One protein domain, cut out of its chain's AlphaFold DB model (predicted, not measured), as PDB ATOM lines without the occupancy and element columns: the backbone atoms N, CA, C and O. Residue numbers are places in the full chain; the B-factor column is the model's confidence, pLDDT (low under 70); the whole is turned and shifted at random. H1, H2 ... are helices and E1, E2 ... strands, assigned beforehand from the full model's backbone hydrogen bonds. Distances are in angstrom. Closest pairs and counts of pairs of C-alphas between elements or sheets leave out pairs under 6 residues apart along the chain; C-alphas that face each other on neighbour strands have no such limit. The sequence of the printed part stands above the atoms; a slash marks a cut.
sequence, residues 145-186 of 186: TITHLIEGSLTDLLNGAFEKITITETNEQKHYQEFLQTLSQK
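Overview. This is residues 145 to 186 of the 186 residues of a protein of Enterococcus faecalis CBRD01 (UniProt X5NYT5). A thin rod: two short antiparallel strands, E1 and E2, lie side by side, the chain turns back at one end of them through the small helix H1, and beyond the other end the longer helix H2 carries on in nearly the direction of E2, with residues 177 to 186, of which 177 to 183 belong to H2, sticking out as a free arm. The printed part has 42 residues with two named strands and two named helices, in the order E1, H1, E2, H2, and its class is mixed, helices and strands. It is extended, with a radius of gyration of the C-alphas of 15.8 A and spans of 50 by 13 by 12 A.

Arrangement. E1, residues 148 to 151, and E2, residues 166 to 169, are antiparallel neighbours, with 165 degrees between their N-to-C directions. C-alphas 148 and 169 face each other at 4.3 A, and C-alphas 151 and 166 at 5.1 A. N 149 and O 168, 2.8 A apart, and N 166 and O 151, also 2.8 A apart, are within hydrogen-bond range. Between the strands along the chain comes H1, residues 154 to 158, with a tight link from E1 and a short link to E2. A tight link joins E2 to H2, residues 172 to 183. H2 is apart from E1 and from H1. Every O i to N i+4 pair is within hydrogen-bond range in H1, and 6 of 8 in H2.

Along the chain. E1 begins at C-alpha 148, (157.739, 183.353, 83.805), and is 9.8 A long from first to last C-alpha. H1 measures 6.1 A and E2 10.0 A. H2 measures 17.0 A and ends at C-alpha 183, (138.501, 183.590, 99.226).

Size, cuts and confidence. The C-alphas of Thr 155 and Lys 186, the two farthest apart, are 49.9 A from each other. Without residues 177 to 186, which stand free, the body spans 33 by 13 by 11 A. The printed part has no cut and no long link, and it ends at the chain's last residue. Its mean pLDDT is 90.3, and residues 184 to 186 are under 70.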
ATOM      1  N   THR A 145     148.224 180.260  85.784       92.06
ATOM      2  CA  THR A 145     149.069 181.416  86.078       92.06
ATOM      3  C   THR A 145     150.417 181.235  85.400       92.06
ATOM      4  O   THR A 145     151.139 180.279  85.687       92.06
ATOM      5  N   ILE A 146     150.764 182.150  84.500       94.88
ATOM      6  CA  ILE A 146     152.066 182.179  83.836       94.88
ATOM      7  C   ILE A 146     153.040 182.844  84.797       94.88
ATOM      8  O   ILE A 146     152.934 184.038  85.028       94.88
ATOM      9  N   THR A 147     153.992 182.117  85.376       96.00
ATOM     10  CA  THR A 147     154.932 182.716  86.343       96.00
ATOM     11  C   THR A 147     156.113 183.402  85.662       96.00
ATOM     12  O   THR A 147     156.572 184.437  86.131       96.00
ATOM     13  N   HIS A 148     156.591 182.845  84.549       95.56
ATOM     14  CA  HIS A 148     157.739 183.353  83.805       95.56
ATOM     15  C   HIS A 148     157.534 183.169  82.299       95.56
ATOM     16  O   HIS A 148     156.931 182.189  81.861       95.56
ATOM     17  N   LEU A 149     158.092 184.085  81.513       95.19
ATOM     18  CA  LEU A 149     158.297 183.949  80.075       95.19
ATOM     19  C   LEU A 149     159.771 183.624  79.829       95.19
ATOM     20  O   LEU A 149     160.653 184.331  80.320       95.19
ATOM     21  N   ILE A 150     160.026 182.542  79.095       94.00
ATOM     22  CA  ILE A 150     161.376 182.072  78.776       94.00
ATOM     23  C   ILE A 150     161.582 182.184  77.269       94.00
ATOM     24  O   ILE A 150     160.859 181.558  76.494       94.00
ATOM     25  N   GLU A 151     162.582 182.958  76.862       95.06
ATOM     26  CA  GLU A 151     162.920 183.201  75.462       95.06
ATOM     27  C   GLU A 151     164.347 182.742  75.164       95.06
ATOM     28  O   GLU A 151     165.280 183.001  75.922       95.06
ATOM     29  N   GLY A 152     164.536 182.066  74.036       94.06
ATOM     30  CA  GLY A 152     165.841 181.580  73.605       94.06
ATOM     31  C   GLY A 152     165.750 180.809  72.297       94.06
ATOM     32  O   GLY A 152     164.659 180.537  71.789       94.06
ATOM     33  N   SER A 153     166.902 180.443  71.736       95.75
ATOM     34  CA  SER A 153     166.913 179.536  70.590       95.75
ATOM     35  C   SER A 153     166.568 178.113  71.042       95.75
ATOM     36  O   SER A 153     166.950 177.682  72.132       95.75
ATOM     37  N   LEU A 154     165.880 177.350  70.186       94.88
ATOM     38  CA  LEU A 154     165.605 175.934  70.454       94.88
ATOM     39  C   LEU A 154     166.904 175.151  70.698       94.88
ATOM     40  O   LEU A 154     166.957 174.299  71.577       94.88
ATOM     41  N   THR A 155     167.963 175.468  69.949       96.12
ATOM     42  CA  THR A 155     169.281 174.840  70.098       96.12
ATOM     43  C   THR A 155     169.866 175.071  71.486       96.12
ATOM     44  O   THR A 155     170.384 174.135  72.087       96.12
ATOM     45  N   ASP A 156     169.785 176.290  72.017       94.19
ATOM     46  CA  ASP A 156     170.317 176.594  73.346       94.19
ATOM     47  C   ASP A 156     169.480 175.925  74.447       94.19
ATOM     48  O   ASP A 156     170.048 175.332  75.363       94.19
ATOM     49  N   LEU A 157     168.145 175.906  74.310       90.81
ATOM     50  CA  LEU A 157     167.249 175.198  75.234       90.81
ATOM     51  C   LEU A 157     167.525 173.687  75.270       90.81
ATOM     52  O   LEU A 157     167.622 173.104  76.348       90.81
ATOM     53  N   LEU A 158     167.691 173.053  74.105       93.94
ATOM     54  CA  LEU A 158     167.964 171.616  74.009       93.94
ATOM     55  C   LEU A 158     169.350 171.237  74.542       93.94
ATOM     56  O   LEU A 158     169.520 170.140  75.070       93.94
ATOM     57  N   ASN A 159     170.329 172.136  74.426       95.31
ATOM     58  CA  ASN A 159     171.678 171.920  74.950       95.31
ATOM     59  C   ASN A 159     171.820 172.297  76.434       95.31
ATOM     60  O   ASN A 159     172.921 172.196  76.975       95.31
ATOM     61  N   GLY A 160     170.743 172.743  77.093       92.69
ATOM     62  CA  GLY A 160     170.788 173.197  78.484       92.69
ATOM     63  C   GLY A 160     171.639 174.454  78.689       92.69
ATOM     64  O   GLY A 160     172.118 174.685  79.797       92.69
ATOM     65  N   ALA A 161     171.835 175.258  77.639       93.12
ATOM     66  CA  ALA A 161     172.574 176.517  77.679       93.12
ATOM     67  C   ALA A 161     171.699 177.633  78.282       93.12
ATOM     68  O   ALA A 161     171.371 178.630  77.632       93.12
ATOM     69  N   PHE A 162     171.254 177.426  79.527       90.81
ATOM     70  CA  PHE A 162     170.327 178.316  80.228       90.81
ATOM     71  C   PHE A 162     170.938 179.688  80.563       90.81
ATOM     72  O   PHE A 162     170.231 180.628  80.904       90.81
ATOM     73  N   GLU A 163     172.251 179.849  80.434       93.69
ATOM     74  CA  GLU A 163     172.919 181.148  80.509       93.69
ATOM     75  C   GLU A 163     172.637 182.045  79.292       93.69
ATOM     76  O   GLU A 163     172.886 183.248  79.347       93.69
ATOM     77  N   LYS A 164     172.132 181.469  78.193       92.81
ATOM     78  CA  LYS A 164     171.820 182.176  76.941       92.81
ATOM     79  C   LYS A 164     170.331 182.444  76.741       92.81
ATOM     80  O   LYS A 164     169.954 182.985  75.703       92.81
ATOM     81  N   ILE A 165     169.490 182.036  77.688       93.56
ATOM     82  CA  ILE A 165     168.050 182.296  77.638       93.56
ATOM     83  C   ILE A 165     167.713 183.543  78.452       93.56
ATOM     84  O   ILE A 165     168.334 183.835  79.474       93.56
ATOM     85  N   THR A 166     166.692 184.264  78.010       95.19
ATOM     86  CA  THR A 166     166.092 185.364  78.760       95.19
ATOM     87  C   THR A 166     164.934 184.808  79.573       95.19
ATOM     88  O   THR A 166     164.039 184.170  79.023       95.19
ATOM     89  N   ILE A 167     164.934 185.060  80.881       94.31
ATOM     90  CA  ILE A 167     163.839 184.688  81.782       94.31
ATOM     91  C   ILE A 167     163.236 185.978  82.331       94.31
ATOM     92  O   ILE A 167     163.925 186.752  82.993       94.31
ATOM     93  N   THR A 168     161.951 186.198  82.064       96.25
ATOM     94  CA  THR A 168     161.197 187.355  82.560       96.25
ATOM     95  C   THR A 168     160.089 186.875  83.485       96.25
ATOM     96  O   THR A 168     159.192 186.159  83.047       96.25
ATOM     97  N   GLU A 169     160.136 187.259  84.758       96.56
ATOM     98  CA  GLU A 169     159.053 186.998  85.710       96.56
ATOM     99  C   GLU A 169     157.812 187.836  85.358       96.56
ATOM    100  O   GLU A 169     157.922 188.999  84.957       96.56
ATOM    101  N   THR A 170     156.621 187.249  85.488       96.62
ATOM    102  CA  THR A 170     155.353 187.967  85.310       96.62
ATOM    103  C   THR A 170     154.765 188.392  86.663       96.62
ATOM    104  O   THR A 170     155.169 187.930  87.725       96.62
ATOM    105  N   ASN A 171     153.724 189.228  86.631       96.00
ATOM    106  CA  ASN A 171     152.984 189.614  87.835       96.00
ATOM    107  C   ASN A 171     151.780 188.706  88.146       96.00
ATOM    108  O   ASN A 171     151.077 188.941  89.130       96.00
ATOM    109  N   GLU A 172     151.504 187.683  87.332       95.94
ATOM    110  CA  GLU A 172     150.281 186.886  87.482       95.94
ATOM    111  C   GLU A 172     150.256 186.085  88.788       95.94
ATOM    112  O   GLU A 172     149.207 185.989  89.423       95.94
ATOM    113  N   GLN A 173     151.404 185.567  89.241       94.00
ATOM    114  CA  GLN A 173     151.485 184.843  90.515       94.00
ATOM    115  C   GLN A 173     151.126 185.735  91.697       94.00
ATOM    116  O   GLN A 173     150.389 185.313  92.586       94.00
ATOM    117  N   LYS A 174     151.606 186.979  91.696       93.88
ATOM    118  CA  LYS A 174     151.275 187.950  92.736       93.88
ATOM    119  C   LYS A 174     149.770 188.226  92.765       93.88
ATOM    120  O   LYS A 174     149.163 188.116  93.827       93.88
ATOM    121  N   HIS A 175     149.166 188.501  91.608       93.81
ATOM    122  CA  HIS A 175     147.720 188.723  91.514       93.81
ATOM    123  C   HIS A 175     146.917 187.497  91.967       93.81
ATOM    124  O   HIS A 175     145.884 187.642  92.621       93.81
ATOM    125  N   TYR A 176     147.395 186.284  91.670       91.88
ATOM    126  CA  TYR A 176     146.732 185.067  92.126       91.88
ATOM    127  C   TYR A 176     146.774 184.919  93.650       91.88
ATOM    128  O   TYR A 176     145.753 184.619  94.263       91.88
ATOM    129  N   GLN A 177     147.914 185.192  94.286       91.56
ATOM    130  CA  GLN A 177     148.024 185.158  95.749       91.56
ATOM    131  C   GLN A 177     147.123 186.200  96.426       91.56
ATOM    132  O   GLN A 177     146.479 185.897  97.429       91.56
ATOM    133  N   GLU A 178     147.028 187.408  95.864       92.56
ATOM    134  CA  GLU A 178     146.093 188.442  96.331       92.56
ATOM    135  C   GLU A 178     144.635 187.973  96.200       92.56
ATOM    136  O   GLU A 178     143.844 188.135  97.129       92.56
ATOM    137  N   PHE A 179     144.288 187.312  95.092       90.75
ATOM    138  CA  PHE A 179     142.974 186.699  94.904       90.75
ATOM    139  C   PHE A 179     142.665 185.622  95.956       90.75
ATOM    140  O   PHE A 179     141.570 185.641  96.522       90.75
ATOM    141  N   LEU A 180     143.606 184.727  96.278       89.31
ATOM    142  CA  LEU A 180     143.396 183.682  97.293       89.31
ATOM    143  C   LEU A 180     143.014 184.260  98.659       89.31
ATOM    144  O   LEU A 180     142.121 183.733  99.321       89.31
ATOM    145  N   GLN A 181     143.607 185.390  99.046       87.75
ATOM    146  CA  GLN A 181     143.274 186.065 100.303       87.75
ATOM    147  C   GLN A 181     141.815 186.541 100.350       87.75
ATOM    148  O   GLN A 181     141.221 186.589 101.425       87.75
ATOM    149  N   THR A 182     141.206 186.840  99.198       86.81
ATOM    150  CA  THR A 182     139.783 187.218  99.124       86.81
ATOM    151  C   THR A 182     138.840 186.032  99.332       86.81
ATOM    152  O   THR A 182     137.693 186.222  99.739       86.81
ATOM    153  N   LEU A 183     139.307 184.803  99.083       80.88
ATOM    154  CA  LEU A 183     138.501 183.590  99.226       80.88
ATOM    155  C   LEU A 183     138.437 183.091 100.670       80.88
ATOM    156  O   LEU A 183     137.414 182.529 101.051       80.88
ATOM    157  N   SER A 184     139.489 183.321 101.460       65.12
ATOM    158  CA  SER A 184     139.583 182.919 102.871       65.12
ATOM    159  C   SER A 184     138.803 183.822 103.839       65.12
ATOM    160  O   SER A 184     138.724 183.513 105.022       65.12
ATOM    161  N   GLN A 185     138.254 184.949 103.370       48.44
ATOM    162  CA  GLN A 185     137.559 185.944 104.202       48.44
ATOM    163  C   GLN A 185     136.034 185.731 104.319       48.44
ATOM    164  O   GLN A 185     135.318 186.671 104.668       48.44
ATOM    165  N   LYS A 186     135.508 184.535 104.028       40.59
ATOM    166  CA  LYS A 186     134.078 184.218 104.179       40.59
ATOM    167  C   LYS A 186     133.853 182.842 104.765       40.59
ATOM    168  O   LYS A 186     134.396 181.890 104.166       40.59
TER     169      LYS A 186